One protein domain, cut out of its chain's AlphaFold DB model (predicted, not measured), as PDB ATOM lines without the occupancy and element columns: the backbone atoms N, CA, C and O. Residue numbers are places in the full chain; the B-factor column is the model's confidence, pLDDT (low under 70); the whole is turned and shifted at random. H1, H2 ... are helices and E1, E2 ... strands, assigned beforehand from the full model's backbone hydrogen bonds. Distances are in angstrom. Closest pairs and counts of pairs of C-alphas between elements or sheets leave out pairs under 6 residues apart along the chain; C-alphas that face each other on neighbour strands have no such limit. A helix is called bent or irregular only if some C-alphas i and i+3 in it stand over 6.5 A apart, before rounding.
ATOM      1  N   SER A   3      59.057 -78.869 -15.471       42.50
ATOM      2  CA  SER A   3      58.461 -78.633 -16.799       42.50
ATOM      3  C   SER A   3      57.302 -77.632 -16.798       42.50
ATOM      4  O   SER A   3      57.116 -76.924 -17.776       42.50
ATOM      5  N   VAL A   4      56.548 -77.524 -15.698       41.88
ATOM      6  CA  VAL A   4      55.407 -76.591 -15.598       41.88
ATOM      7  C   VAL A   4      55.891 -75.137 -15.575       41.88
ATOM      8  O   VAL A   4      55.315 -74.283 -16.235       41.88
ATOM      9  N   THR A   5      57.003 -74.860 -14.893       41.78
ATOM     10  CA  THR A   5      57.571 -73.507 -14.780       41.78
ATOM     11  C   THR A   5      58.085 -72.974 -16.120       41.78
ATOM     12  O   THR A   5      57.923 -71.794 -16.402       41.78
ATOM     13  N   ILE A   6      58.642 -73.834 -16.981       45.06
ATOM     14  CA  ILE A   6      59.135 -73.438 -18.314       45.06
ATOM     15  C   ILE A   6      57.968 -73.111 -19.258       45.06
ATOM     16  O   ILE A   6      58.043 -72.133 -19.996       45.06
ATOM     17  N   ILE A   7      56.878 -73.883 -19.197       44.12
ATOM     18  CA  ILE A   7      55.672 -73.638 -20.006       44.12
ATOM     19  C   ILE A   7      55.008 -72.318 -19.598       44.12
ATOM     20  O   ILE A   7      54.651 -71.529 -20.466       44.12
ATOM     21  N   VAL A   8      54.905 -72.040 -18.294       41.56
ATOM     22  CA  VAL A   8      54.324 -70.787 -17.783       41.56
ATOM     23  C   VAL A   8      55.165 -69.572 -18.193       41.56
ATOM     24  O   VAL A   8      54.600 -68.578 -18.632       41.56
ATOM     25  N   ILE A   9      56.501 -69.666 -18.133       46.97
ATOM     26  CA  ILE A   9      57.401 -68.568 -18.532       46.97
ATOM     27  C   ILE A   9      57.342 -68.310 -20.048       46.97
ATOM     28  O   ILE A   9      57.271 -67.155 -20.470       46.97
ATOM     29  N   MET A  10      57.319 -69.368 -20.870       36.81
ATOM     30  CA  MET A  10      57.131 -69.255 -22.324       36.81
ATOM     31  C   MET A  10      55.779 -68.618 -22.663       36.81
ATOM     32  O   MET A  10      55.745 -67.687 -23.464       36.81
ATOM     33  N   LEU A  11      54.689 -69.030 -22.002       36.00
ATOM     34  CA  LEU A  11      53.378 -68.395 -22.176       36.00
ATOM     35  C   LEU A  11      53.437 -66.897 -21.842       36.00
ATOM     36  O   LEU A  11      53.001 -66.081 -22.644       36.00
ATOM     37  N   THR A  12      54.028 -66.520 -20.701       43.25
ATOM     38  CA  THR A  12      54.092 -65.111 -20.268       43.25
ATOM     39  C   THR A  12      54.955 -64.215 -21.151       43.25
ATOM     40  O   THR A  12      54.767 -63.006 -21.123       43.25
ATOM     41  N   LEU A  13      55.896 -64.775 -21.919       38.94
ATOM     42  CA  LEU A  13      56.726 -64.013 -22.859       38.94
ATOM     43  C   LEU A  13      56.096 -63.929 -24.254       38.94
ATOM     44  O   LEU A  13      56.288 -62.935 -24.947       38.94
ATOM     45  N   ILE A  14      55.336 -64.949 -24.656       43.41
ATOM     46  CA  ILE A  14      54.688 -65.017 -25.971       43.41
ATOM     47  C   ILE A  14      53.389 -64.196 -25.989       43.41
ATOM     48  O   ILE A  14      53.146 -63.467 -26.948       43.41
ATOM     49  N   LEU A  15      52.590 -64.249 -24.917       40.91
ATOM     50  CA  LEU A  15      51.308 -63.537 -24.812       40.91
ATOM     51  C   LEU A  15      51.424 -62.016 -25.038       40.91
ATOM     52  O   LEU A  15      50.686 -61.501 -25.875       40.91
ATOM     53  N   PRO A  16      52.356 -61.282 -24.395       44.56
ATOM     54  CA  PRO A  16      52.490 -59.843 -24.609       44.56
ATOM     55  C   PRO A  16      52.898 -59.490 -26.039       44.56
ATOM     56  O   PRO A  16      52.415 -58.492 -26.563       44.56
ATOM     57  N   VAL A  17      53.749 -60.311 -26.668       48.50
ATOM     58  CA  VAL A  17      54.234 -60.112 -28.047       48.50
ATOM     59  C   VAL A  17      53.114 -60.344 -29.060       48.50
ATOM     60  O   VAL A  17      52.991 -59.584 -30.016       48.50
ATOM     61  N   ILE A  18      52.260 -61.347 -28.832       51.44
ATOM     62  CA  ILE A  18      51.061 -61.567 -29.650       51.44
ATOM     63  C   ILE A  18      50.082 -60.401 -29.465       51.44
ATOM     64  O   ILE A  18      49.597 -59.870 -30.461       51.44
ATOM     65  N   CYS A  19      49.853 -59.933 -28.233       50.03
ATOM     66  CA  CYS A  19      49.002 -58.765 -27.992       50.03
ATOM     67  C   CYS A  19      49.532 -57.508 -28.704       50.03
ATOM     68  O   CYS A  19      48.779 -56.877 -29.436       50.03
ATOM     69  N   THR A  20      50.836 -57.209 -28.611       55.41
ATOM     70  CA  THR A  20      51.418 -56.039 -29.307       55.41
ATOM     71  C   THR A  20      51.362 -56.166 -30.828       55.41
ATOM     72  O   THR A  20      51.142 -55.175 -31.514       55.41
ATOM     73  N   ALA A  21      51.543 -57.368 -31.381       57.56
ATOM     74  CA  ALA A  21      51.422 -57.590 -32.822       57.56
ATOM     75  C   ALA A  21      49.980 -57.410 -33.326       57.56
ATOM     76  O   ALA A  21      49.777 -56.965 -34.453       57.56
ATOM     77  N   THR A  22      48.992 -57.739 -32.491       59.78
ATOM     78  CA  THR A  22      47.569 -57.595 -32.824       59.78
ATOM     79  C   THR A  22      47.155 -56.124 -32.794       59.78
ATOM     80  O   THR A  22      46.546 -55.649 -33.750       59.78
ATOM     81  N   ASP A  23      47.572 -55.387 -31.759       61.03
ATOM     82  CA  ASP A  23      47.333 -53.942 -31.637       61.03
ATOM     83  C   ASP A  23      47.987 -53.173 -32.800       61.03
ATOM     84  O   ASP A  23      47.321 -52.398 -33.482       61.03
ATOM     85  N   ASN A  24      49.253 -53.483 -33.121       64.44
ATOM     86  CA  ASN A  24      49.959 -52.869 -34.250       64.44
ATOM     87  C   ASN A  24      49.289 -53.174 -35.601       64.44
ATOM     88  O   ASN A  24      49.252 -52.309 -36.471       64.44
ATOM     89  N   LEU A  25      48.741 -54.381 -35.794       66.56
ATOM     90  CA  LEU A  25      48.021 -54.717 -37.024       66.56
ATOM     91  C   LEU A  25      46.718 -53.918 -37.146       66.56
ATOM     92  O   LEU A  25      46.391 -53.466 -38.241       66.56
ATOM     93  N   PHE A  26      45.972 -53.725 -36.055       65.50
ATOM     94  CA  PHE A  26      44.776 -52.882 -36.086       65.50
ATOM     95  C   PHE A  26      45.119 -51.422 -36.361       65.50
ATOM     96  O   PHE A  26      44.450 -50.804 -37.190       65.50
ATOM     97  N   ASP A  27      46.169 -50.899 -35.734       66.69
ATOM     98  CA  ASP A  27      46.649 -49.540 -35.974       66.69
ATOM     99  C   ASP A  27      47.116 -49.350 -37.423       66.69
ATOM    100  O   ASP A  27      46.737 -48.365 -38.057       66.69
ATOM    101  N   ASP A  28      47.843 -50.314 -37.995       66.19
ATOM    102  CA  ASP A  28      48.274 -50.284 -39.396       66.19
ATOM    103  C   ASP A  28      47.081 -50.352 -40.360       66.19
ATOM    104  O   ASP A  28      47.008 -49.590 -41.329       66.19
ATOM    105  N   VAL A  29      46.114 -51.242 -40.117       65.25
ATOM    106  CA  VAL A  29      44.907 -51.347 -40.953       65.25
ATOM    107  C   VAL A  29      44.088 -50.065 -40.875       65.25
ATOM    108  O   VAL A  29      43.641 -49.561 -41.905       65.25
ATOM    109  N   VAL A  30      43.937 -49.496 -39.682       64.06
ATOM    110  CA  VAL A  30      43.210 -48.243 -39.468       64.06
ATOM    111  C   VAL A  30      43.925 -47.073 -40.118       64.06
ATOM    112  O   VAL A  30      43.283 -46.324 -40.846       64.06
ATOM    113  N   ALA A  31      45.238 -46.932 -39.931       64.56
ATOM    114  CA  ALA A  31      46.025 -45.873 -40.555       64.56
ATOM    115  C   ALA A  31      45.883 -45.889 -42.083       64.56
ATOM    116  O   ALA A  31      45.803 -44.830 -42.710       64.56
ATOM    117  N   ASN A  32      45.795 -47.081 -42.673       63.81
ATOM    118  CA  ASN A  32      45.597 -47.232 -44.106       63.81
ATOM    119  C   ASN A  32      44.148 -46.981 -44.558       63.81
ATOM    120  O   ASN A  32      43.972 -46.258 -45.533       63.81
ATOM    121  N   LEU A  33      43.131 -47.495 -43.851       61.16
ATOM    122  CA  LEU A  33      41.705 -47.216 -44.128       61.16
ATOM    123  C   LEU A  33      41.355 -45.723 -43.995       61.16
ATOM    124  O   LEU A  33      40.411 -45.224 -44.592       61.16
ATOM    125  N   VAL A  34      42.114 -45.008 -43.172       60.00
ATOM    126  CA  VAL A  34      41.984 -43.567 -42.922       60.00
ATOM    127  C   VAL A  34      42.793 -42.750 -43.939       60.00
ATOM    128  O   VAL A  34      42.591 -41.540 -44.055       60.00
ATOM    129  N   SER A  35      43.714 -43.373 -44.679       57.06
ATOM    130  CA  SER A  35      44.447 -42.717 -45.759       57.06
ATOM    131  C   SER A  35      43.592 -42.726 -47.025       57.06
ATOM    132  O   SER A  35      43.091 -43.774 -47.404       57.06
ATOM    133  N   ASP A  36      43.454 -41.592 -47.720       53.28
ATOM    134  CA  ASP A  36      42.659 -41.476 -48.963       53.28
ATOM    135  C   ASP A  36      43.302 -42.216 -50.167       53.28
ATOM    136  O   ASP A  36      43.203 -41.792 -51.321       53.28
ATOM    137  N   ARG A  37      44.062 -43.287 -49.912       51.19
ATOM    138  CA  ARG A  37      44.756 -44.099 -50.910       51.19
ATOM    139  C   ARG A  37      43.956 -45.375 -51.160       51.19
ATOM    140  O   ARG A  37      43.550 -46.013 -50.194       51.19
ATOM    141  N   PRO A  38      43.807 -45.813 -52.424       50.81
ATOM    142  CA  PRO A  38      43.171 -47.088 -52.724       50.81
ATOM    143  C   PRO A  38      43.940 -48.213 -52.030       50.81
ATOM    144  O   PRO A  38      45.112 -48.469 -52.325       50.81
ATOM    145  N   PHE A  39      43.282 -48.858 -51.072       53.38
ATOM    146  CA  PHE A  39      43.910 -49.818 -50.185       53.38
ATOM    147  C   PHE A  39      43.449 -51.229 -50.521       53.38
ATOM    148  O   PHE A  39      42.415 -51.707 -50.067       53.38
ATOM    149  N   ASN A  40      44.248 -51.928 -51.326       56.00
ATOM    150  CA  ASN A  40      43.983 -53.295 -51.766       56.00
ATOM    151  C   ASN A  40      45.178 -54.195 -51.437       56.00
ATOM    152  O   ASN A  40      45.965 -54.529 -52.316       56.00
ATOM    153  N   SER A  41      45.316 -54.589 -50.169       64.94
ATOM    154  CA  SER A  41      46.316 -55.557 -49.726       64.94
ATOM    155  C   SER A  41      45.655 -56.907 -49.415       64.94
ATOM    156  O   SER A  41      45.022 -57.065 -48.366       64.94
ATOM    157  N   PRO A  42      45.806 -57.917 -50.296       68.12
ATOM    158  CA  PRO A  42      45.353 -59.282 -50.027       68.12
ATOM    159  C   PRO A  42      45.912 -59.855 -48.717       68.12
ATOM    160  O   PRO A  42      45.247 -60.652 -48.053       68.12
ATOM    161  N   ASP A  43      47.109 -59.420 -48.320       69.56
ATOM    162  CA  ASP A  43      47.760 -59.850 -47.083       69.56
ATOM    163  C   ASP A  43      47.016 -59.364 -45.838       69.56
ATOM    164  O   ASP A  43      46.978 -60.070 -44.830       69.56
ATOM    165  N   ILE A  44      46.350 -58.211 -45.913       73.00
ATOM    166  CA  ILE A  44      45.556 -57.673 -44.805       73.00
ATOM    167  C   ILE A  44      44.235 -58.405 -44.675       73.00
ATOM    168  O   ILE A  44      43.885 -58.804 -43.570       73.00
ATOM    169  N   ILE A  45      43.554 -58.688 -45.787       76.06
ATOM    170  CA  ILE A  45      42.357 -59.540 -45.772       76.06
ATOM    171  C   ILE A  45      42.702 -60.906 -45.171       76.06
ATOM    172  O   ILE A  45      41.992 -61.406 -44.300       76.06
ATOM    173  N   LYS A  46      43.823 -61.504 -45.591       77.56
ATOM    174  CA  LYS A  46      44.292 -62.784 -45.052       77.56
ATOM    175  C   LYS A  46      44.609 -62.695 -43.557       77.56
ATOM    176  O   LYS A  46      44.230 -63.598 -42.815       77.56
ATOM    177  N   SER A  47      45.272 -61.625 -43.122       77.56
ATOM    178  CA  SER A  47      45.629 -61.402 -41.715       77.56
ATOM    179  C   SER A  47      44.392 -61.184 -40.846       77.56
ATOM    180  O   SER A  47      44.267 -61.815 -39.798       77.56
ATOM    181  N   LEU A  48      43.433 -60.384 -41.316       82.44
ATOM    182  CA  LEU A  48      42.152 -60.180 -40.649       82.44
ATOM    183  C   LEU A  48      41.369 -61.490 -40.576       82.44
ATOM    184  O   LEU A  48      41.012 -61.891 -39.479       82.44
ATOM    185  N   ARG A  49      41.200 -62.236 -41.680       86.44
ATOM    186  CA  ARG A  49      40.541 -63.563 -41.670       86.44
ATOM    187  C   ARG A  49      41.236 -64.553 -40.721       86.44
ATOM    188  O   ARG A  49      40.569 -65.357 -40.065       86.44
ATOM    189  N   HIS A  50      42.565 -64.502 -40.620       84.06
ATOM    190  CA  HIS A  50      43.315 -65.313 -39.662       84.06
ATOM    191  C   HIS A  50      42.992 -64.919 -38.214       84.06
ATOM    192  O   HIS A  50      42.606 -65.785 -37.431       84.06
ATOM    193  N   LEU A  51      43.046 -63.631 -37.869       81.56
ATOM    194  CA  LEU A  51      42.664 -63.150 -36.536       81.56
ATOM    195  C   LEU A  51      41.197 -63.448 -36.203       81.56
ATOM    196  O   LEU A  51      40.905 -63.945 -35.116       81.56
ATOM    197  N   SER A  52      40.282 -63.265 -37.156       85.75
ATOM    198  CA  SER A  52      38.858 -63.598 -37.023       85.75
ATOM    199  C   SER A  52      38.604 -65.065 -36.668       85.75
ATOM    200  O   SER A  52      37.555 -65.392 -36.118       85.75
ATOM    201  N   SER A  53      39.529 -65.972 -36.996       82.62
ATOM    202  CA  SER A  53      39.362 -67.412 -36.767       82.62
ATOM    203  C   SER A  53      40.242 -67.972 -35.650       82.62
ATOM    204  O   SER A  53      39.868 -68.977 -35.048       82.62
ATOM    205  N   GLN A  54      41.386 -67.349 -35.364       80.25
ATOM    206  CA  GLN A  54      42.414 -67.899 -34.473       80.25
ATOM    207  C   GLN A  54      42.694 -67.037 -33.236       80.25
ATOM    208  O   GLN A  54      43.411 -67.498 -32.350       80.25
ATOM    209  N   ALA A  55      42.156 -65.815 -33.136       81.31
ATOM    210  CA  ALA A  55      42.393 -64.984 -31.960       81.31
ATOM    211  C   ALA A  55      41.783 -65.621 -30.697       81.31
ATOM    212  O   ALA A  55      40.595 -65.963 -30.654       81.31
ATOM    213  N   GLU A  56      42.608 -65.758 -29.654       79.06
ATOM    214  CA  GLU A  56      42.200 -66.329 -28.365       79.06
ATOM    215  C   GLU A  56      41.218 -65.407 -27.629       79.06
ATOM    216  O   GLU A  56      40.252 -65.867 -27.013       79.06
ATOM    217  N   ARG A  57      41.431 -64.088 -27.721       84.56
ATOM    218  CA  ARG A  57      40.546 -63.080 -27.134       84.56
ATOM    219  C   ARG A  57      39.327 -62.870 -28.023       84.56
ATOM    220  O   ARG A  57      39.434 -62.561 -29.207       84.56
ATOM    221  N   SER A  58      38.142 -62.982 -27.420       86.19
ATOM    222  CA  SER A  58      36.887 -62.734 -28.136       86.19
ATOM    223  C   SER A  58      36.793 -61.302 -28.664       86.19
ATOM    224  O   SER A  58      36.217 -61.093 -29.721       86.19
ATOM    225  N   GLU A  59      37.343 -60.330 -27.941       86.00
ATOM    226  CA  GLU A  59      37.362 -58.926 -28.357       86.00
ATOM    227  C   GLU A  59      38.171 -58.727 -29.645       86.00
ATOM    228  O   GLU A  59      37.650 -58.168 -30.609       86.00
ATOM    229  N   ASP A  60      39.390 -59.263 -29.705       83.94
ATOM    230  CA  ASP A  60      40.262 -59.195 -30.881       83.94
ATOM    231  C   ASP A  60      39.607 -59.882 -32.085       83.94
ATOM    232  O   ASP A  60      39.618 -59.352 -33.195       83.94
ATOM    233  N   ARG A  61      38.949 -61.027 -31.854       89.00
ATOM    234  CA  ARG A  61      38.198 -61.741 -32.891       89.00
ATOM    235  C   ARG A  61      37.072 -60.891 -33.481       89.00
ATOM    236  O   ARG A  61      36.987 -60.756 -34.699       89.00
ATOM    237  N   LEU A  62      36.218 -60.313 -32.634       90.44
ATOM    238  CA  LEU A  62      35.089 -59.483 -33.076       90.44
ATOM    239  C   LEU A  62      35.576 -58.201 -33.764       90.44
ATOM    240  O   LEU A  62      34.994 -57.760 -34.753       90.44
ATOM    241  N   THR A  63      36.671 -57.628 -33.266       88.44
ATOM    242  CA  THR A  63      37.314 -56.444 -33.845       88.44
ATOM    243  C   THR A  63      37.894 -56.753 -35.226       88.44
ATOM    244  O   THR A  63      37.695 -55.975 -36.159       88.44
ATOM    245  N   ALA A  64      38.534 -57.912 -35.409       87.25
ATOM    246  CA  ALA A  64      39.006 -58.374 -36.713       87.25
ATOM    247  C   ALA A  64      37.850 -58.596 -37.697       87.25
ATOM    248  O   ALA A  64      37.935 -58.145 -38.839       87.25
ATOM    249  N   GLN A  65      36.746 -59.204 -37.249       90.50
ATOM    250  CA  GLN A  65      35.555 -59.398 -38.079       90.50
ATOM    251  C   GLN A  65      34.950 -58.066 -38.538       90.50
ATOM    252  O   GLN A  65      34.720 -57.891 -39.732       90.50
ATOM    253  N   ILE A  66      34.731 -57.105 -37.632       89.38
ATOM    254  CA  ILE A  66      34.130 -55.820 -38.019       89.38
ATOM    255  C   ILE A  66      35.093 -54.952 -38.840       89.38
ATOM    256  O   ILE A  66      34.665 -54.245 -39.744       89.38
ATOM    257  N   THR A  67      36.403 -55.055 -38.603       85.31
ATOM    258  CA  THR A  67      37.411 -54.376 -39.434       85.31
ATOM    259  C   THR A  67      37.477 -54.982 -40.837       85.31
ATOM    260  O   THR A  67      37.633 -54.257 -41.815       85.31
ATOM    261  N   LEU A  68      37.295 -56.300 -40.964       84.44
ATOM    262  CA  LEU A  68      37.171 -56.959 -42.261       84.44
ATOM    263  C   LEU A  68      35.911 -56.499 -43.009       84.44
ATOM    264  O   LEU A  68      35.989 -56.246 -44.206       84.44
ATOM    265  N   VAL A  69      34.783 -56.318 -42.315       85.00
ATOM    266  CA  VAL A  69      33.566 -55.724 -42.900       85.00
ATOM    267  C   VAL A  69      33.857 -54.334 -43.469       85.00
ATOM    268  O   VAL A  69      33.538 -54.091 -44.629       85.00
ATOM    269  N   LEU A  70      34.499 -53.450 -42.692       80.19
ATOM    270  CA  LEU A  70      34.893 -52.109 -43.153       80.19
ATOM    271  C   LEU A  70      35.697 -52.175 -44.446       80.19
ATOM    272  O   LEU A  70      35.382 -51.495 -45.415       80.19
ATOM    273  N   TYR A  71      36.703 -53.043 -44.453       77.12
ATOM    274  CA  TYR A  71      37.608 -53.217 -45.575       77.12
ATOM    275  C   TYR A  71      36.894 -53.705 -46.842       77.12
ATOM    276  O   TYR A  71      37.186 -53.258 -47.948       77.12
ATOM    277  N   LEU A  72      35.977 -54.660 -46.691       77.44
ATOM    278  CA  LEU A  72      35.244 -55.237 -47.814       77.44
ATOM    279  C   LEU A  72      34.170 -54.285 -48.357       77.44
ATOM    280  O   LEU A  72      33.906 -54.324 -49.554       77.44
ATOM    281  N   LEU A  73      33.576 -53.438 -47.509       74.06
ATOM    282  CA  LEU A  73      32.575 -52.444 -47.916       74.06
ATOM    283  C   LEU A  73      33.184 -51.162 -48.506       74.06
ATOM    284  O   LEU A  73      32.533 -50.524 -49.326       74.06
ATOM    285  N   ASP A  74      34.398 -50.781 -48.096       68.12
ATOM    286  CA  ASP A  74      35.121 -49.616 -48.638       68.12
ATOM    287  C   ASP A  74      35.644 -49.853 -50.066       68.12
ATOM    288  O   ASP A  74      35.892 -48.919 -50.825       68.12
ATOM    289  N   ARG A  75      35.782 -51.119 -50.476       61.66
ATOM    290  CA  ARG A  75      36.154 -51.454 -51.850       61.66
ATOM    291  C   ARG A  75      35.057 -51.046 -52.827       61.66
ATOM    292  O   ARG A  75      33.932 -51.535 -52.733       61.66
ATOM    293  N   ASP A  76      35.435 -50.274 -53.849       51.81
ATOM    294  CA  ASP A  76      34.658 -50.172 -55.085       51.81
ATOM    295  C   ASP A  76      34.303 -51.593 -55.551       51.81
ATOM    296  O   ASP A  76      35.168 -52.447 -55.774       51.81
ATOM    297  N   SER A  77      33.001 -51.859 -55.655       45.50
ATOM    298  CA  SER A  77      32.383 -53.179 -55.838       45.50
ATOM    299  C   SER A  77      32.739 -53.888 -57.156       45.50
ATOM    300  O   SER A  77      32.113 -54.883 -57.514       45.50
ATOM    301  N   THR A  78      33.696 -53.365 -57.923       44.22
ATOM    302  CA  THR A  78      34.059 -53.835 -59.263       44.22
ATOM    303  C   THR A  78      35.061 -54.992 -59.265       44.22
ATOM    304  O   THR A  78      35.118 -55.704 -60.263       44.22
ATOM    305  N   ASP A  79      35.788 -55.233 -58.165       45.75
ATOM    306  CA  ASP A  79      36.839 -56.272 -58.077       45.75
ATOM    307  C   ASP A  79      36.532 -57.419 -57.088       45.75
ATOM    308  O   ASP A  79      37.367 -58.302 -56.869       45.75
ATOM    309  N   LEU A  80      35.353 -57.427 -56.459       48.25
ATOM    310  CA  LEU A  80      34.975 -58.455 -55.486       48.25
ATOM    311  C   LEU A  80      34.244 -59.621 -56.158       48.25
ATOM    312  O   LEU A  80      33.337 -59.435 -56.970       48.25
ATOM    313  N   SER A  81      34.618 -60.851 -55.798       56.84
ATOM    314  CA  SER A  81      33.863 -62.032 -56.218       56.84
ATOM    315  C   SER A  81      32.484 -62.050 -55.543       56.84
ATOM    316  O   SER A  81      32.286 -61.463 -54.480       56.84
ATOM    317  N   THR A  82      31.506 -62.759 -56.114       55.66
ATOM    318  CA  THR A  82      30.141 -62.826 -55.556       55.66
ATOM    319  C   THR A  82      30.111 -63.360 -54.115       55.66
ATOM    320  O   THR A  82      29.222 -62.984 -53.353       55.66
ATOM    321  N   SER A  83      31.077 -64.200 -53.711       56.25
ATOM    322  CA  SER A  83      31.196 -64.646 -52.315       56.25
ATOM    323  C   SER A  83      31.730 -63.558 -51.384       56.25
ATOM    324  O   SER A  83      31.276 -63.479 -50.246       56.25
ATOM    325  N   ASP A  84      32.630 -62.691 -51.859       60.88
ATOM    326  CA  ASP A  84      33.160 -61.576 -51.061       60.88
ATOM    327  C   ASP A  84      32.109 -60.469 -50.852       60.88
ATOM    328  O   ASP A  84      32.222 -59.692 -49.912       60.88
ATOM    329  N   MET A  85      31.050 -60.410 -51.673       62.03
ATOM    330  CA  MET A  85      29.923 -59.492 -51.438       62.03
ATOM    331  C   MET A  85      28.955 -59.970 -50.346       62.03
ATOM    332  O   MET A  85      28.276 -59.153 -49.727       62.03
ATOM    333  N   ALA A  86      28.858 -61.282 -50.106       72.56
ATOM    334  CA  ALA A  86      27.974 -61.846 -49.081       72.56
ATOM    335  C   ALA A  86      28.650 -61.929 -47.700       72.56
ATOM    336  O   ALA A  86      27.976 -61.848 -46.670       72.56
ATOM    337  N   GLU A  87      29.979 -62.065 -47.682       84.31
ATOM    338  CA  GLU A  87      30.792 -62.183 -46.468       84.31
ATOM    339  C   GLU A  87      30.571 -61.033 -45.461       84.31
ATOM    340  O   GLU A  87      30.369 -61.345 -44.286       84.31
ATOM    341  N   PRO A  88      30.505 -59.739 -45.848       86.56
ATOM    342  CA  PRO A  88      30.305 -58.650 -44.892       86.56
ATOM    343  C   PRO A  88      29.009 -58.791 -44.089       86.56
ATOM    344  O   PRO A  88      29.001 -58.627 -42.869       86.56
ATOM    345  N   PHE A  89      27.911 -59.160 -44.756       86.75
ATOM    346  CA  PHE A  89      26.614 -59.340 -44.106       86.75
ATOM    347  C   PHE A  89      26.627 -60.524 -43.137       86.75
ATOM    348  O   PHE A  89      26.099 -60.416 -42.029       86.75
ATOM    349  N   GLN A  90      27.260 -61.634 -43.528       90.38
ATOM    350  CA  GLN A  90      27.422 -62.793 -42.655       90.38
ATOM    351  C   GLN A  90      28.260 -62.442 -41.417       90.38
ATOM    352  O   GLN A  90      27.843 -62.730 -40.295       90.38
ATOM    353  N   LEU A  91      29.401 -61.771 -41.601       91.69
ATOM    354  CA  LEU A  91      30.272 -61.350 -40.504       91.69
ATOM    355  C   LEU A  91      29.543 -60.423 -39.525       91.69
ATOM    356  O   LEU A  91      29.637 -60.621 -38.314       91.69
ATOM    357  N   CYS A  92      28.756 -59.464 -40.020       92.44
ATOM    358  CA  CYS A  92      27.937 -58.613 -39.158       92.44
ATOM    359  C   CYS A  92      26.951 -59.427 -38.306       92.44
ATOM    360  O   CYS A  92      26.833 -59.194 -37.101       92.44
ATOM    361  N   GLN A  93      26.259 -60.402 -38.903       94.12
ATOM    362  CA  GLN A  93      25.327 -61.268 -38.172       94.12
ATOM    363  C   GLN A  93      26.041 -62.116 -37.109       94.12
ATOM    364  O   GLN A  93      25.528 -62.270 -35.997       94.12
ATOM    365  N   GLU A  94      27.229 -62.638 -37.422       94.06
ATOM    366  CA  GLU A  94      28.056 -63.401 -36.482       94.06
ATOM    367  C   GLU A  94      28.508 -62.546 -35.293       94.06
ATOM    368  O   GLU A  94      28.347 -62.975 -34.148       94.06
ATOM    369  N   VAL A  95      28.994 -61.325 -35.543       94.25
ATOM    370  CA  VAL A  95      29.414 -60.378 -34.496       94.25
ATOM    371  C   VAL A  95      28.249 -60.055 -33.556       94.25
ATOM    372  O   VAL A  95      28.396 -60.139 -32.333       94.25
ATOM    373  N   ILE A  96      27.067 -59.756 -34.107       94.00
ATOM    374  CA  ILE A  96      25.864 -59.444 -33.318       94.00
ATOM    375  C   ILE A  96      25.439 -60.640 -32.465       94.00
ATOM    376  O   ILE A  96      25.113 -60.473 -31.290       94.00
ATOM    377  N   LYS A  97      25.444 -61.848 -33.039       94.56
ATOM    378  CA  LYS A  97      25.064 -63.073 -32.328       94.56
ATOM    379  C   LYS A  97      26.051 -63.416 -31.214       94.56
ATOM    380  O   LYS A  97      25.638 -63.912 -30.168       94.56
ATOM    381  N   ALA A  98      27.340 -63.190 -31.448       93.38
ATOM    382  CA  ALA A  98      28.390 -63.511 -30.495       93.38
ATOM    383  C   ALA A  98      28.408 -62.552 -29.298       93.38
ATOM    384  O   ALA A  98      28.648 -63.000 -28.176       93.38
ATOM    385  N   SER A  99      28.174 -61.253 -29.512       91.00
ATOM    386  CA  SER A  99      28.223 -60.272 -28.422       91.00
ATOM    387  C   SER A  99      27.368 -59.023 -28.694       91.00
ATOM    388  O   SER A  99      27.905 -57.987 -29.086       91.00
ATOM    389  N   PRO A 100      26.038 -59.084 -28.485       88.38
ATOM    390  CA  PRO A 100      25.099 -58.052 -28.936       88.38
ATOM    391  C   PRO A 100      25.283 -56.676 -28.280       88.38
ATOM    392  O   PRO A 100      24.901 -55.682 -28.904       88.38
ATOM    393  N   ASP A 101      25.878 -56.640 -27.081       88.69
ATOM    394  CA  ASP A 101      26.061 -55.465 -26.212       88.69
ATOM    395  C   ASP A 101      27.468 -54.858 -26.281       88.69
ATOM    396  O   ASP A 101      27.982 -54.300 -25.312       88.69
ATOM    397  N   THR A 102      28.111 -54.980 -27.438       90.12
ATOM    398  CA  THR A 102      29.442 -54.422 -27.697       90.12
ATOM    399  C   THR A 102      29.395 -53.333 -28.759       90.12
ATOM    400  O   THR A 102      28.477 -53.290 -29.585       90.12
ATOM    401  N   TRP A 103      30.411 -52.464 -28.786       89.69
ATOM    402  CA  TRP A 103      30.538 -51.472 -29.854       89.69
ATOM    403  C   TRP A 103      30.696 -52.155 -31.222       89.69
ATOM    404  O   TRP A 103      30.146 -51.658 -32.202       89.69
ATOM    405  N   GLN A 104      31.358 -53.323 -31.290       91.56
ATOM    406  CA  GLN A 104      31.480 -54.115 -32.519       91.56
ATOM    407  C   GLN A 104      30.101 -54.537 -33.033       91.56
ATOM    408  O   GLN A 104      29.811 -54.378 -34.217       91.56
ATOM    409  N   ALA A 105      29.226 -55.028 -32.150       91.44
ATOM    410  CA  ALA A 105      27.866 -55.396 -32.528       91.44
ATOM    411  C   ALA A 105      26.988 -54.190 -32.863       91.44
ATOM    412  O   ALA A 105      26.157 -54.290 -33.764       91.44
ATOM    413  N   GLN A 106      27.160 -53.045 -32.198       88.75
ATOM    414  CA  GLN A 106      26.450 -51.825 -32.592       88.75
ATOM    415  C   GLN A 106      26.904 -51.330 -33.969       88.75
ATOM    416  O   GLN A 106      26.063 -50.940 -34.779       88.75
ATOM    417  N   LEU A 107      28.202 -51.408 -34.267       89.69
ATOM    418  CA  LEU A 107      28.740 -51.056 -35.576       89.69
ATOM    419  C   LEU A 107      28.274 -52.049 -36.658       89.69
ATOM    420  O   LEU A 107      27.888 -51.639 -37.747       89.69
ATOM    421  N   ALA A 108      28.198 -53.345 -36.339       91.12
ATOM    422  CA  ALA A 108      27.613 -54.356 -37.220       91.12
ATOM    423  C   ALA A 108      26.120 -54.100 -37.495       91.12
ATOM    424  O   ALA A 108      25.686 -54.192 -38.642       91.12
ATOM    425  N   LYS A 109      25.332 -53.739 -36.467       91.00
ATOM    426  CA  LYS A 109      23.920 -53.342 -36.628       91.00
ATOM    427  C   LYS A 109      23.803 -52.111 -37.526       91.00
ATOM    428  O   LYS A 109      22.941 -52.098 -38.394       91.00
ATOM    429  N   PHE A 110      24.682 -51.119 -37.361       88.00
ATOM    430  CA  PHE A 110      24.741 -49.957 -38.247       88.00
ATOM    431  C   PHE A 110      24.986 -50.369 -39.703       88.00
ATOM    432  O   PHE A 110      24.200 -49.986 -40.561       88.00
ATOM    433  N   TYR A 111      25.988 -51.208 -39.983       86.06
ATOM    434  CA  TYR A 111      26.258 -51.667 -41.351       86.06
ATOM    435  C   TYR A 111      25.116 -52.478 -41.960       86.06
ATOM    436  O   TYR A 111      24.792 -52.279 -43.127       86.06
ATOM    437  N   LEU A 112      24.472 -53.352 -41.182       87.19
ATOM    438  CA  LEU A 112      23.288 -54.078 -41.653       87.19
ATOM    439  C   LEU A 112      22.095 -53.154 -41.896       87.19
ATOM    440  O   LEU A 112      21.231 -53.503 -42.699       87.19
ATOM    441  N   ALA A 113      22.026 -52.022 -41.199       87.62
ATOM    442  CA  ALA A 113      20.968 -51.034 -41.336       87.62
ATOM    443  C   ALA A 113      21.148 -50.107 -42.537       87.62
ATOM    444  O   ALA A 113      20.217 -49.372 -42.858       87.62
ATOM    445  N   LEU A 114      22.307 -50.123 -43.200       82.81
ATOM    446  CA  LEU A 114      22.512 -49.357 -44.420       82.81
ATOM    447  C   LEU A 114      21.845 -50.055 -45.612       82.81
ATOM    448  O   LEU A 114      22.015 -51.255 -45.825       82.81
ATOM    449  N   GLU A 115      21.126 -49.288 -46.423       74.62
ATOM    450  CA  GLU A 115      20.520 -49.735 -47.671       74.62
ATOM    451  C   GLU A 115      20.922 -48.825 -48.839       74.62
ATOM    452  O   GLU A 115      21.171 -47.632 -48.634       74.62
ATOM    453  N   PRO A 116      20.996 -49.358 -50.070       70.25
ATOM    454  CA  PRO A 116      21.170 -48.526 -51.249       70.25
ATOM    455  C   PRO A 116      19.968 -47.592 -51.424       70.25
ATOM    456  O   PRO A 116      18.830 -48.044 -51.535       70.25
ATOM    457  N   SER A 117      20.239 -46.296 -51.507       68.88
ATOM    458  CA  SER A 117      19.311 -45.271 -51.968       68.88
ATOM    459  C   SER A 117      19.723 -44.752 -53.337       68.88
ATOM    460  O   SER A 117      20.902 -44.762 -53.712       68.88
ATOM    461  N   TYR A 118      18.731 -44.265 -54.072       66.94
ATOM    462  CA  TYR A 118      18.865 -43.773 -55.431       66.94
ATOM    463  C   TYR A 118      18.385 -42.327 -55.479       66.94
ATOM    464  O   TYR A 118      17.186 -42.066 -55.428       66.94
ATOM    465  N   SER A 119      19.329 -41.395 -55.618       58.97
ATOM    466  CA  SER A 119      19.027 -39.982 -55.854       58.97
ATOM    467  C   SER A 119      19.591 -39.577 -57.213       58.97
ATOM    468  O   SER A 119      20.809 -39.581 -57.432       58.97
ATOM    469  N   GLY A 120      18.685 -39.295 -58.156       64.94
ATOM    470  CA  GLY A 120      19.024 -39.049 -59.558       64.94
ATOM    471  C   GLY A 120      19.765 -40.235 -60.186       64.94
ATOM    472  O   GLY A 120      19.275 -41.360 -60.150       64.94
ATOM    473  N   ASP A 121      20.961 -39.971 -60.722       54.28
ATOM    474  CA  ASP A 121      21.834 -40.966 -61.370       54.28
ATOM    475  C   ASP A 121      22.900 -41.557 -60.419       54.28
ATOM    476  O   ASP A 121      23.851 -42.198 -60.868       54.28
ATOM    477  N   SER A 122      22.786 -41.327 -59.104       51.25
ATOM    478  CA  SER A 122      23.783 -41.759 -58.113       51.25
ATOM    479  C   SER A 122      23.210 -42.723 -57.070       51.25
ATOM    480  O   SER A 122      22.134 -42.495 -56.510       51.25
ATOM    481  N   VAL A 123      23.958 -43.796 -56.788       57.69
ATOM    482  CA  VAL A 123      23.677 -44.734 -55.692       57.69
ATOM    483  C   VAL A 123      24.478 -44.309 -54.470       57.69
ATOM    484  O   VAL A 123      25.685 -44.090 -54.564       57.69
ATOM    485  N   HIS A 124      23.820 -44.203 -53.322       67.38
ATOM    486  CA  HIS A 124      24.473 -43.919 -52.047       67.38
ATOM    487  C   HIS A 124      23.843 -44.755 -50.935       67.38
ATOM    488  O   HIS A 124      22.681 -45.129 -51.026       67.38
ATOM    489  N   MET A 125      24.598 -45.070 -49.886       74.44
ATOM    490  CA  MET A 125      24.077 -45.852 -48.762       74.44
ATOM    491  C   MET A 125      23.378 -44.930 -47.759       74.44
ATOM    492  O   MET A 125      23.971 -43.953 -47.296       74.44
ATOM    493  N   VAL A 126      22.138 -45.253 -47.393       77.19
ATOM    494  CA  VAL A 126      21.348 -44.530 -46.383       77.19
ATOM    495  C   VAL A 126      20.921 -45.468 -45.271       77.19
ATOM    496  O   VAL A 126      20.881 -46.680 -45.444       77.19
ATOM    497  N   LEU A 127      20.619 -44.916 -44.104       82.31
ATOM    498  CA  LEU A 127      20.202 -45.706 -42.955       82.31
ATOM    499  C   LEU A 127      18.708 -46.029 -43.028       82.31
ATOM    500  O   LEU A 127      17.888 -45.126 -43.162       82.31
ATOM    501  N   ARG A 128      18.328 -47.291 -42.826       84.50
ATOM    502  CA  ARG A 128      16.922 -47.681 -42.662       84.50
ATOM    503  C   ARG A 128      16.308 -46.950 -41.472       84.50
ATOM    504  O   ARG A 128      16.715 -47.159 -40.327       84.50
ATOM    505  N   ILE A 129      15.278 -46.137 -41.730       83.06
ATOM    506  CA  ILE A 129      14.645 -45.265 -40.721       83.06
ATOM    507  C   ILE A 129      14.193 -46.059 -39.487       83.06
ATOM    508  O   ILE A 129      14.411 -45.619 -38.361       83.06
ATOM    509  N   GLN A 130      13.616 -47.250 -39.689       83.69
ATOM    510  CA  GLN A 130      13.100 -48.103 -38.608       83.69
ATOM    511  C   GLN A 130      14.191 -48.565 -37.628       83.69
ATOM    512  O   GLN A 130      13.905 -48.802 -36.455       83.69
ATOM    513  N   GLU A 131      15.438 -48.685 -38.087       83.81
ATOM    514  CA  GLU A 131      16.569 -49.118 -37.256       83.81
ATOM    515  C   GLU A 131      17.352 -47.932 -36.675       83.81
ATOM    516  O   GLU A 131      18.074 -48.090 -35.684       83.81
ATOM    517  N   ALA A 132      17.168 -46.732 -37.234       81.25
ATOM    518  CA  ALA A 132      17.910 -45.536 -36.859       81.25
ATOM    519  C   ALA A 132      17.723 -45.149 -35.386       81.25
ATOM    520  O   ALA A 132      18.704 -44.900 -34.687       81.25
ATOM    521  N   ASP A 133      16.487 -45.151 -34.878       82.56
ATOM    522  CA  ASP A 133      16.214 -44.757 -33.489       82.56
ATOM    523  C   ASP A 133      16.803 -45.728 -32.466       82.56
ATOM    524  O   ASP A 133      17.285 -45.309 -31.409       82.56
ATOM    525  N   SER A 134      16.814 -47.021 -32.794       84.25
ATOM    526  CA  SER A 134      17.468 -48.038 -31.969       84.25
ATOM    527  C   SER A 134      18.973 -47.772 -31.894       84.25
ATOM    528  O   SER A 134      19.544 -47.716 -30.808       84.25
ATOM    529  N   LEU A 135      19.610 -47.506 -33.038       83.25
ATOM    530  CA  LEU A 135      21.048 -47.250 -33.119       83.25
ATOM    531  C   LEU A 135      21.473 -45.955 -32.415       83.25
ATOM    532  O   LEU A 135      22.468 -45.967 -31.688       83.25
ATOM    533  N   ILE A 136      20.719 -44.865 -32.591       81.56
ATOM    534  CA  ILE A 136      21.008 -43.546 -31.995       81.56
ATOM    535  C   ILE A 136      20.985 -43.609 -30.466       81.56
ATOM    536  O   ILE A 136      21.787 -42.955 -29.794       81.56
ATOM    537  N   ASN A 137      20.065 -44.390 -29.903       76.62
ATOM    538  CA  ASN A 137      19.893 -44.488 -28.457       76.62
ATOM    539  C   ASN A 137      20.795 -45.545 -27.806       76.62
ATOM    540  O   ASN A 137      20.908 -45.563 -26.582       76.62
ATOM    541  N   TYR A 138      21.461 -46.396 -28.594       70.62
ATOM    542  CA  TYR A 138      22.248 -47.512 -28.067       70.62
ATOM    543  C   TYR A 138      23.679 -47.137 -27.631       70.62
ATOM    544  O   TYR A 138      24.328 -47.936 -26.977       70.62
ATOM    545  N   GLY A 139      24.154 -45.911 -27.886       67.31
ATOM    546  CA  GLY A 139      25.196 -45.213 -27.097       67.31
ATOM    547  C   GLY A 139      26.617 -45.800 -26.964       67.31
ATOM    548  O   GLY A 139      27.494 -45.087 -26.480       67.31
ATOM    549  N   LEU A 140      26.904 -47.037 -27.387       76.31
ATOM    550  CA  LEU A 140      28.227 -47.663 -27.220       76.31
ATOM    551  C   LEU A 140      29.260 -47.159 -28.237       76.31
ATOM    552  O   LEU A 140      30.457 -47.242 -27.969       76.31
ATOM    553  N   LEU A 141      28.826 -46.613 -29.379       77.38
ATOM    554  CA  LEU A 141      29.743 -46.069 -30.391       77.38
ATOM    555  C   LEU A 141      30.459 -44.791 -29.920       77.38
ATOM    556  O   LEU A 141      31.619 -44.583 -30.251       77.38
ATOM    557  N   ASP A 142      29.810 -43.946 -29.116       69.25
ATOM    558  CA  ASP A 142      30.446 -42.728 -28.587       69.25
ATOM    559  C   ASP A 142      31.325 -42.999 -27.352       69.25
ATOM    560  O   ASP A 142      32.130 -42.157 -26.961       69.25
ATOM    561  N   GLY A 143      31.197 -44.180 -26.735       63.84
ATOM    562  CA  GLY A 143      31.970 -44.576 -25.553       63.84
ATOM    563  C   GLY A 143      33.318 -45.237 -25.854       63.84
ATOM    564  O   GLY A 143      34.066 -45.525 -24.920       63.84
ATOM    565  N   SER A 144      33.634 -45.506 -27.125       64.38
ATOM    566  CA  SER A 144      34.828 -46.250 -27.536       64.38
ATOM    567  C   SER A 144      35.757 -45.389 -28.392       64.38
ATOM    568  O   SER A 144      35.348 -44.799 -29.389       64.38
ATOM    569  N   SER A 145      37.038 -45.341 -28.028       70.81
ATOM    570  CA  SER A 145      38.096 -44.681 -28.805       70.81
ATOM    571  C   SER A 145      38.845 -45.659 -29.714       70.81
ATOM    572  O   SER A 145      39.990 -45.404 -30.084       70.81
ATOM    573  N   HIS A 146      38.243 -46.813 -30.026       78.25
ATOM    574  CA  HIS A 146      38.927 -47.860 -30.771       78.25
ATOM    575  C   HIS A 146      39.286 -47.380 -32.196       78.25
ATOM    576  O   HIS A 146      38.408 -46.864 -32.896       78.25
ATOM    577  N   PRO A 147      40.525 -47.592 -32.673       73.44
ATOM    578  CA  PRO A 147      40.974 -47.176 -34.005       73.44
ATOM    579  C   PRO A 147      40.021 -47.592 -35.144       73.44
ATOM    580  O   PRO A 147      39.631 -46.764 -35.965       73.44
ATOM    581  N   ALA A 148      39.547 -48.845 -35.145       74.88
ATOM    582  CA  ALA A 148      38.580 -49.342 -36.137       74.88
ATOM    583  C   ALA A 148      37.262 -48.546 -36.169       74.88
ATOM    584  O   ALA A 148      36.689 -48.320 -37.232       74.88
ATOM    585  N   LEU A 149      36.798 -48.071 -35.013       78.38
ATOM    586  CA  LEU A 149      35.585 -47.270 -34.907       78.38
ATOM    587  C   LEU A 149      35.796 -45.839 -35.425       78.38
ATOM    588  O   LEU A 149      34.886 -45.244 -36.003       78.38
ATOM    589  N   MET A 150      37.005 -45.297 -35.262       77.44
ATOM    590  CA  MET A 150      37.393 -44.013 -35.849       77.44
ATOM    591  C   MET A 150      37.538 -44.108 -37.372       77.44
ATOM    592  O   MET A 150      37.084 -43.206 -38.075       77.44
ATOM    593  N   ALA A 151      38.101 -45.208 -37.885       75.94
ATOM    594  CA  ALA A 151      38.165 -45.487 -39.322       75.94
ATOM    595  C   ALA A 151      36.764 -45.574 -39.935       75.94
ATOM    596  O   ALA A 151      36.466 -44.868 -40.894       75.94
ATOM    597  N   ALA A 152      35.883 -46.362 -39.316       79.06
ATOM    598  CA  ALA A 152      34.483 -46.488 -39.707       79.06
ATOM    599  C   ALA A 152      33.772 -45.131 -39.787       79.06
ATOM    600  O   ALA A 152      33.111 -44.831 -40.784       79.06
ATOM    601  N   LYS A 153      33.961 -44.295 -38.756       80.62
ATOM    602  CA  LYS A 153      33.428 -42.933 -38.719       80.62
ATOM    603  C   LYS A 153      33.963 -42.141 -39.907       80.62
ATOM    604  O   LYS A 153      33.182 -41.668 -40.717       80.62
ATOM    605  N   ARG A 154      35.285 -42.067 -40.072       76.12
ATOM    606  CA  ARG A 154      35.919 -41.288 -41.142       76.12
ATOM    607  C   ARG A 154      35.454 -41.690 -42.543       76.12
ATOM    608  O   ARG A 154      35.195 -40.791 -43.340       76.12
ATOM    609  N   ILE A 155      35.348 -42.990 -42.828       74.25
ATOM    610  CA  ILE A 155      34.881 -43.511 -44.124       74.25
ATOM    611  C   ILE A 155      33.462 -43.009 -44.397       74.25
ATOM    612  O   ILE A 155      33.198 -42.396 -45.430       74.25
ATOM    613  N   TYR A 156      32.556 -43.196 -43.437       74.12
ATOM    614  CA  TYR A 156      31.160 -42.805 -43.610       74.12
ATOM    615  C   TYR A 156      30.979 -41.281 -43.677       74.12
ATOM    616  O   TYR A 156      30.167 -40.772 -44.450       74.12
ATOM    617  N   THR A 157      31.752 -40.535 -42.888       74.19
ATOM    618  CA  THR A 157      31.632 -39.080 -42.770       74.19
ATOM    619  C   THR A 157      32.494 -38.299 -43.756       74.19
ATOM    620  O   THR A 157      32.465 -37.069 -43.725       74.19
ATOM    621  N   LYS A 158      33.281 -38.977 -44.601       75.88
ATOM    622  CA  LYS A 158      34.297 -38.366 -45.478       75.88
ATOM    623  C   LYS A 158      35.239 -37.417 -44.723       75.88
ATOM    624  O   LYS A 158      35.615 -36.362 -45.228       75.88
ATOM    625  N   GLY A 159      35.597 -37.779 -43.492       72.62
ATOM    626  CA  GLY A 159      36.528 -37.006 -42.666       72.62
ATOM    627  C   GLY A 159      35.929 -35.869 -41.844       72.62
ATOM    628  O   GLY A 159      36.695 -35.176 -41.178       72.62
ATOM    629  N   VAL A 160      34.603 -35.690 -41.818       77.69
ATOM    630  CA  VAL A 160      33.974 -34.769 -40.858       77.69
ATOM    631  C   VAL A 160      34.195 -35.302 -39.441       77.69
ATOM    632  O   VAL A 160      33.829 -36.444 -39.136       77.69
ATOM    633  N   ASP A 161      34.813 -34.483 -38.585       81.56
ATOM    634  CA  ASP A 161      35.021 -34.819 -37.178       81.56
ATOM    635  C   ASP A 161      33.771 -34.489 -36.359       81.56
ATOM    636  O   ASP A 161      33.363 -33.339 -36.222       81.56
ATOM    637  N   THR A 162      33.128 -35.537 -35.865       83.25
ATOM    638  CA  THR A 162      31.800 -35.483 -35.256       83.25
ATOM    639  C   THR A 162      31.587 -36.692 -34.336       83.25
ATOM    640  O   THR A 162      32.410 -37.611 -34.310       83.25
ATOM    641  N   SER A 163      30.518 -36.698 -33.542       86.62
ATOM    642  CA  SER A 163      30.125 -37.860 -32.728       86.62
ATOM    643  C   SER A 163      29.388 -38.901 -33.572       86.62
ATOM    644  O   SER A 163      28.737 -38.555 -34.556       86.62
ATOM    645  N   TRP A 164      29.419 -40.174 -33.180       85.94
ATOM    646  CA  TRP A 164      28.618 -41.210 -33.838       85.94
ATOM    647  C   TRP A 164      27.125 -40.941 -33.725       85.94
ATOM    648  O   TRP A 164      26.391 -41.189 -34.682       85.94
ATOM    649  N   ARG A 165      26.664 -40.390 -32.598       87.25
ATOM    650  CA  ARG A 165      25.282 -39.920 -32.479       87.25
ATOM    651  C   ARG A 165      24.921 -38.945 -33.595       87.25
ATOM    652  O   ARG A 165      23.856 -39.066 -34.192       87.25
ATOM    653  N   GLU A 166      25.796 -37.994 -33.883       87.31
ATOM    654  CA  GLU A 166      25.572 -37.008 -34.933       87.31
ATOM    655  C   GLU A 166      25.676 -37.607 -36.342       87.31
ATOM    656  O   GLU A 166      24.844 -37.277 -37.185       87.31
ATOM    657  N   VAL A 167      26.582 -38.563 -36.573       86.12
ATOM    658  CA  VAL A 167      26.599 -39.374 -37.805       86.12
ATOM    659  C   VAL A 167      25.262 -40.079 -38.030       86.12
ATOM    660  O   VAL A 167      24.712 -40.039 -39.129       86.12
ATOM    661  N   LEU A 168      24.721 -40.717 -36.992       87.81
ATOM    662  CA  LEU A 168      23.462 -41.454 -37.078       87.81
ATOM    663  C   LEU A 168      22.260 -40.522 -37.273       87.81
ATOM    664  O   LEU A 168      21.347 -40.859 -38.024       87.81
ATOM    665  N   LEU A 169      22.262 -39.345 -36.638       89.31
ATOM    666  CA  LEU A 169      21.249 -38.314 -36.873       89.31
ATOM    667  C   LEU A 169      21.307 -37.805 -38.315       89.31
ATOM    668  O   LEU A 169      20.268 -37.723 -38.967       89.31
ATOM    669  N   PHE A 170      22.503 -37.528 -38.835       88.31
ATOM    670  CA  PHE A 170      22.692 -37.157 -40.233       88.31
ATOM    671  C   PHE A 170      22.167 -38.249 -41.174       88.31
ATOM    672  O   PHE A 170      21.329 -37.972 -42.030       88.31
ATOM    673  N   ALA A 171      22.571 -39.502 -40.963       85.44
ATOM    674  CA  ALA A 171      22.126 -40.640 -41.762       85.44
ATOM    675  C   ALA A 171      20.597 -40.826 -41.731       85.44
ATOM    676  O   ALA A 171      19.979 -41.086 -42.766       85.44
ATOM    677  N   LYS A 172      19.974 -40.642 -40.557       89.81
ATOM    678  CA  LYS A 172      18.515 -40.670 -40.395       89.81
ATOM    679  C   LYS A 172      17.842 -39.525 -41.156       89.81
ATOM    680  O   LYS A 172      16.853 -39.766 -41.840       89.81
ATOM    681  N   ALA A 173      18.366 -38.303 -41.058       91.00
ATOM    682  CA  ALA A 173      17.826 -37.145 -41.768       91.00
ATOM    683  C   ALA A 173      17.879 -37.339 -43.289       91.00
ATOM    684  O   ALA A 173      16.891 -37.066 -43.966       91.00
ATOM    685  N   VAL A 174      18.987 -37.884 -43.813       88.62
ATOM    686  CA  VAL A 174      19.087 -38.261 -45.230       88.62
ATOM    687  C   VAL A 174      17.973 -39.240 -45.599       88.62
ATOM    688  O   VAL A 174      17.218 -38.974 -46.529       88.62
ATOM    689  N   ALA A 175      17.820 -40.335 -44.855       87.06
ATOM    690  CA  ALA A 175      16.815 -41.351 -45.161       87.06
ATOM    691  C   ALA A 175      15.373 -40.811 -45.114       87.06
ATOM    692  O   ALA A 175      14.537 -41.199 -45.934       87.06
ATOM    693  N   LEU A 176      15.084 -39.888 -44.191       90.69
ATOM    694  CA  LEU A 176      13.796 -39.194 -44.116       90.69
ATOM    695  C   LEU A 176      13.540 -38.326 -45.351       90.69
ATOM    696  O   LEU A 176      12.431 -38.370 -45.884       90.69
ATOM    697  N   CYS A 177      14.549 -37.599 -45.845       89.12
ATOM    698  CA  CYS A 177      14.445 -36.854 -47.102       89.12
ATOM    699  C   CYS A 177      14.125 -37.783 -48.284       89.12
ATOM    700  O   CYS A 177      13.167 -37.523 -49.009       89.12
ATOM    701  N   GLU A 178      14.862 -38.890 -48.435       84.19
ATOM    702  CA  GLU A 178      14.644 -39.872 -49.515       84.19
ATOM    703  C   GLU A 178      13.261 -40.545 -49.420       84.19
ATOM    704  O   GLU A 178      12.645 -40.896 -50.425       84.19
ATOM    705  N   SER A 179      12.730 -40.677 -48.202       85.31
ATOM    706  CA  SER A 179      11.385 -41.207 -47.942       85.31
ATOM    707  C   SER A 179      10.286 -40.138 -47.982       85.31
ATOM    708  O   SER A 179       9.155 -40.415 -47.580       85.31
ATOM    709  N   ASN A 180      10.594 -38.921 -48.441       87.12
ATOM    710  CA  ASN A 180       9.656 -37.802 -48.554       87.12
ATOM    711  C   ASN A 180       9.031 -37.346 -47.210       87.12
ATOM    712  O   ASN A 180       7.963 -36.732 -47.187       87.12
ATOM    713  N   GLN A 181       9.694 -37.619 -46.085       90.94
ATOM    714  CA  GLN A 181       9.292 -37.220 -44.729       90.94
ATOM    715  C   GLN A 181      10.027 -35.931 -44.317       90.94
ATOM    716  O   GLN A 181      10.812 -35.905 -43.370       90.94
ATOM    717  N   ILE A 182       9.791 -34.852 -45.074       92.06
ATOM    718  CA  ILE A 182      10.563 -33.599 -44.986       92.06
ATOM    719  C   ILE A 182      10.453 -32.925 -43.614       92.06
ATOM    720  O   ILE A 182      11.465 -32.480 -43.077       92.06
ATOM    721  N   ASP A 183       9.261 -32.900 -43.017       92.50
ATOM    722  CA  ASP A 183       9.046 -32.264 -41.709       92.50
ATOM    723  C   ASP A 183       9.858 -32.960 -40.599       92.50
ATOM    724  O   ASP A 183      10.408 -32.319 -39.701       92.50
ATOM    725  N   GLU A 184       9.991 -34.288 -40.670       93.12
ATOM    726  CA  GLU A 184      10.817 -35.050 -39.730       93.12
ATOM    727  C   GLU A 184      12.313 -34.815 -39.963       93.12
ATOM    728  O   GLU A 184      13.074 -34.694 -38.999       93.12
ATOM    729  N   ALA A 185      12.740 -34.701 -41.224       92.94
ATOM    730  CA  ALA A 185      14.120 -34.359 -41.556       92.94
ATOM    731  C   ALA A 185      14.501 -32.958 -41.039       92.94
ATOM    732  O   ALA A 185      15.592 -32.783 -40.492       92.94
ATOM    733  N   GLU A 186      13.595 -31.977 -41.126       94.00
ATOM    734  CA  GLU A 186      13.789 -30.628 -40.573       94.00
ATOM    735  C   GLU A 186      13.911 -30.626 -39.046       94.00
ATOM    736  O   GLU A 186      14.760 -29.922 -38.485       94.00
ATOM    737  N   ASN A 187      13.120 -31.455 -38.361       94.25
ATOM    738  CA  ASN A 187      13.251 -31.618 -36.916       94.25
ATOM    739  C   ASN A 187      14.659 -32.103 -36.547       94.25
ATOM    740  O   ASN A 187      15.276 -31.558 -35.627       94.25
ATOM    741  N   ILE A 188      15.214 -33.063 -37.297       92.88
ATOM    742  CA  ILE A 188      16.587 -33.527 -37.071       92.88
ATOM    743  C   ILE A 188      17.612 -32.448 -37.431       92.88
ATOM    744  O   ILE A 188      18.545 -32.242 -36.653       92.88
ATOM    745  N   LEU A 189      17.434 -31.722 -38.540       92.75
ATOM    746  CA  LEU A 189      18.330 -30.641 -38.973       92.75
ATOM    747  C   LEU A 189      18.604 -29.633 -37.845       92.75
ATOM    748  O   LEU A 189      19.751 -29.235 -37.625       92.75
ATOM    749  N   SER A 190      17.562 -29.266 -37.093       90.19
ATOM    750  CA  SER A 190      17.671 -28.339 -35.959       90.19
ATOM    751  C   SER A 190      18.551 -28.862 -34.811       90.19
ATOM    752  O   SER A 190      19.142 -28.070 -34.077       90.19
ATOM    753  N   SER A 191      18.670 -30.188 -34.686       90.75
ATOM    754  CA  SER A 191      19.411 -30.878 -33.625       90.75
ATOM    755  C   SER A 191      20.870 -31.192 -33.970       90.75
ATOM    756  O   SER A 191      21.645 -31.523 -33.073       90.75
ATOM    757  N   LEU A 192      21.261 -31.082 -35.245       90.88
ATOM    758  CA  LEU A 192      22.645 -31.282 -35.675       90.88
ATOM    759  C   LEU A 192      23.544 -30.150 -35.145       90.88
ATOM    760  O   LEU A 192      23.088 -29.035 -34.873       90.88
ATOM    761  N   THR A 193      24.842 -30.405 -35.027       91.25
ATOM    762  CA  THR A 193      25.859 -29.422 -34.614       91.25
ATOM    763  C   THR A 193      26.855 -29.097 -35.733       91.25
ATOM    764  O   THR A 193      27.203 -27.928 -35.886       91.25
ATOM    765  N   SER A 194      27.219 -30.070 -36.574       90.00
ATOM    766  CA  SER A 194      28.061 -29.915 -37.762       90.00
ATOM    767  C   SER A 194      27.389 -29.009 -38.790       90.00
ATOM    768  O   SER A 194      26.234 -29.207 -39.180       90.00
ATOM    769  N   VAL A 195      28.142 -28.008 -39.244       90.50
ATOM    770  CA  VAL A 195      27.699 -27.062 -40.274       90.50
ATOM    771  C   VAL A 195      27.603 -27.768 -41.624       90.50
ATOM    772  O   VAL A 195      26.638 -27.563 -42.355       90.50
ATOM    773  N   GLU A 196      28.558 -28.643 -41.927       88.75
ATOM    774  CA  GLU A 196      28.611 -29.444 -43.148       88.75
ATOM    775  C   GLU A 196      27.364 -30.324 -43.286       88.75
ATOM    776  O   GLU A 196      26.701 -30.290 -44.323       88.75
ATOM    777  N   TYR A 197      26.986 -31.044 -42.227       89.62
ATOM    778  CA  TYR A 197      25.776 -31.872 -42.237       89.62
ATOM    779  C   TYR A 197      24.505 -31.049 -42.337       89.62
ATOM    780  O   TYR A 197      23.590 -31.430 -43.067       89.62
ATOM    781  N   LYS A 198      24.447 -29.904 -41.652       92.38
ATOM    782  CA  LYS A 198      23.305 -28.997 -41.777       92.38
ATOM    783  C   LYS A 198      23.107 -28.531 -43.210       92.38
ATOM    784  O   LYS A 198      21.994 -28.620 -43.716       92.38
ATOM    785  N   MET A 199      24.176 -28.072 -43.859       92.06
ATOM    786  CA  MET A 199      24.110 -27.608 -45.245       92.06
ATOM    787  C   MET A 199      23.681 -28.728 -46.196       92.06
ATOM    788  O   MET A 199      22.801 -28.512 -47.023       92.06
ATOM    789  N   GLU A 200      24.248 -29.928 -46.060       89.44
ATOM    790  CA  GLU A 200      23.896 -31.075 -46.907       89.44
ATOM    791  C   GLU A 200      22.417 -31.468 -46.760       89.44
ATOM    792  O   GLU A 200      21.707 -31.613 -47.757       89.44
ATOM    793  N   ILE A 201      21.917 -31.589 -45.526       90.62
ATOM    794  CA  ILE A 201      20.507 -31.920 -45.276       90.62
ATOM    795  C   ILE A 201      19.584 -30.810 -45.777       90.62
ATOM    796  O   ILE A 201      18.565 -31.100 -46.404       90.62
ATOM    797  N   GLN A 202      19.946 -29.547 -45.557       93.50
ATOM    798  CA  GLN A 202      19.162 -28.416 -46.038       93.50
ATOM    799  C   GLN A 202      19.070 -28.402 -47.572       93.50
ATOM    800  O   GLN A 202      17.971 -28.272 -48.109       93.50
ATOM    801  N   ASN A 203      20.182 -28.637 -48.276       91.25
ATOM    802  CA  ASN A 203      20.192 -28.753 -49.737       91.25
ATOM    803  C   ASN A 203      19.265 -29.878 -50.225       91.25
ATOM    804  O   ASN A 203      18.526 -29.693 -51.193       91.25
ATOM    805  N   ARG A 204      19.264 -31.035 -49.546       89.38
ATOM    806  CA  ARG A 204      18.369 -32.159 -49.881       89.38
ATOM    807  C   ARG A 204      16.896 -31.821 -49.655       89.38
ATOM    808  O   ARG A 204      16.066 -32.138 -50.504       89.38
ATOM    809  N   ILE A 205      16.573 -31.145 -48.554       91.19
ATOM    810  CA  ILE A 205      15.208 -30.683 -48.256       91.19
ATOM    811  C   ILE A 205      14.720 -29.701 -49.327       91.19
ATOM    812  O   ILE A 205      13.602 -29.829 -49.830       91.19
ATOM    813  N   GLU A 206      15.551 -28.724 -49.693       91.31
ATOM    814  CA  GLU A 206      15.227 -27.731 -50.720       91.31
ATOM    815  C   GLU A 206      15.031 -28.384 -52.094       91.31
ATOM    816  O   GLU A 206      14.063 -28.069 -52.799       91.31
ATOM    817  N   LEU A 207      15.898 -29.340 -52.447       88.12
ATOM    818  CA  LEU A 207      15.776 -30.116 -53.675       88.12
ATOM    819  C   LEU A 207      14.434 -30.852 -53.725       88.12
ATOM    820  O   LEU A 207      13.697 -30.691 -54.701       88.12
ATOM    821  N   GLU A 208      14.073 -31.585 -52.673       86.56
ATOM    822  CA  GLU A 208      12.867 -32.410 -52.709       86.56
ATOM    823  C   GLU A 208      11.579 -31.580 -52.650       86.56
ATOM    824  O   GLU A 208      10.617 -31.864 -53.367       86.56
ATOM    825  N   ARG A 209      11.588 -30.448 -51.936       87.12
ATOM    826  CA  ARG A 209      10.505 -29.452 -52.021       87.12
ATOM    827  C   ARG A 209      10.321 -28.925 -53.439       87.12
ATOM    828  O   ARG A 209       9.189 -28.795 -53.911       87.12
ATOM    829  N   SER A 210      11.417 -28.646 -54.148       86.06
ATOM    830  CA  SER A 210      11.350 -28.187 -55.538       86.06
ATOM    831  C   SER A 210      10.746 -29.248 -56.471       86.06
ATOM    832  O   SER A 210       9.990 -28.907 -57.386       86.06
ATOM    833  N   VAL A 211      11.027 -30.532 -56.222       83.19
ATOM    834  CA  VAL A 211      10.463 -31.667 -56.970       83.19
ATOM    835  C   VAL A 211       8.967 -31.814 -56.683       83.19
ATOM    836  O   VAL A 211       8.178 -31.925 -57.624       83.19
ATOM    837  N   GLN A 212       8.554 -31.748 -55.416       82.12
ATOM    838  CA  GLN A 212       7.143 -31.795 -55.019       82.12
ATOM    839  C   GLN A 212       6.327 -30.660 -55.651       82.12
ATOM    840  O   GLN A 212       5.265 -30.913 -56.220       82.12
ATOM    841  N   LEU A 213       6.843 -29.427 -55.618       81.25
ATOM    842  CA  LEU A 213       6.209 -28.264 -56.246       81.25
ATOM    843  C   LEU A 213       6.007 -28.478 -57.751       81.25
ATOM    844  O   LEU A 213       4.927 -28.211 -58.269       81.25
ATOM    845  N   LYS A 214       7.008 -29.019 -58.458       81.62
ATOM    846  CA  LYS A 214       6.881 -29.346 -59.889       81.62
ATOM    847  C   LYS A 214       5.824 -30.422 -60.153       81.62
ATOM    848  O   LYS A 214       5.100 -30.309 -61.136       81.62
ATOM    849  N   ARG A 215       5.704 -31.429 -59.279       78.56
ATOM    850  CA  ARG A 215       4.682 -32.490 -59.385       78.56
ATOM    851  C   ARG A 215       3.257 -31.991 -59.128       78.56
ATOM    852  O   ARG A 215       2.330 -32.614 -59.615       78.56
ATOM    853  N   GLN A 216       3.074 -30.904 -58.378       71.38
ATOM    854  CA  GLN A 216       1.753 -30.314 -58.106       71.38
ATOM    855  C   GLN A 216       1.261 -29.368 -59.216       71.38
ATOM    856  O   GLN A 216       0.084 -29.019 -59.247       71.38
ATOM    857  N   VAL A 217       2.158 -28.925 -60.102       66.31
ATOM    858  CA  VAL A 217       1.863 -27.997 -61.211       66.31
ATOM    859  C   VAL A 217       1.602 -28.749 -62.536       66.31
ATOM    860  O   VAL A 217       1.313 -28.132 -63.562       66.31
ATOM    861  N   HIS A 218       1.679 -30.082 -62.534       49.53
ATOM    862  CA  HIS A 218       1.304 -30.972 -63.642       49.53
ATOM    863  C   HIS A 218       0.138 -31.870 -63.238       49.53
ATOM    864  O   HIS A 218      -0.685 -32.164 -64.133       49.53
TER     865      HIS A 218
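Overview. This is residues 3 to 218 of the 218 residues of an uncharacterized protein of Verrucomicrobia bacterium ADurb.Bin018 (UniProt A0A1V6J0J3). A long, mostly aligned body of helices has an arm at each end: residues 3 to 17 of H1 stick out at one end, residues 213 to 218, mostly H10, at the other. In the body, H2, H3, H4 and H5 form one group, with H3 in its middle, and H6, H8, H9 and H10 form a second; the groups meet where H5 packs on H6, H7 lies between H3 and the end of H1, which packs on H7, and the small hairpin E1 and E2 packs on H8 through E2. The 216 printed residues hold ten named helices and two strands in the order H1 H2 H3 H4 H5 E1 E2 H6 H7 H8 H9 H10, with an antiparallel sheet E1 - E2; the class is mostly helix. The whole is only just compact, close to loose, with a radius of gyration of the C-alphas of 20.3 A and spans of 87 by 35 by 30 A.

Along the chain. E1 is residues 114 to 119, 15.2 A, and E2 residues 122 to 127, 16.1 A. H1, residues 3 to 33, is 44.9 A long and begins at C-alpha 3 (58.461, -78.633, -16.799). H2 is residues 42 to 54, H3 58 to 74 at 24.4 A, H4 82 to 98 at 25.1 A, H5 103 to 113, H6 129 to 137, H7 147 to 157, H8 164 to 178 at 21.0 A, and H9 182 to 191. H10, residues 195 to 216, is 31.7 A long and ends at C-alpha 216 (1.753, -30.314, -58.106). H4 and H6 are only just irregular: C-alphas 85 and 88 are 6.6 A apart, 130 and 133 6.9 A.

Arrangement. In the hairpin E1 and E2, N 117 and O 124 are 2.7 A apart, within hydrogen-bond range. The closest C-alphas of E2 and H8 are Leu 127 and Ala 171, 5.5 A. H8 touches H6 (Ile 136 and Arg 165, 5.6 A), H9 (Ala 173 and Ala 185, 4.6 A) and H10 (Cys 177 and Ile 205, 6.3 A). H6 touches H5 at Glu 131 and Ala 113, 6.3 A. The hub H3 touches five helices, among them H2 (Ser 52 and Arg 61, 4.6 A) and H4 (Val 69 and Pro 88, 4.8 A). H7 touches H1 at Ala 151 and Val 30, 5.8 A. H1, H2, H3, H7, H8, H9 and H10 form a bundle, helices side by side. Every O i to N i+4 pair is within hydrogen-bond range in H2, H3, H5, H7, H8 and H10; H1 has 25 of 27, H4 10 of 13, H6 3 of 5, H9 5 of 6.

Size, cuts and confidence. The C-alphas of Ser 3 and Val 217, the two farthest apart, are 88.0 A apart. The printed part has no cut and no long link. Low-confidence stretches, under 70, include residues 3 to 43 and 74 to 85.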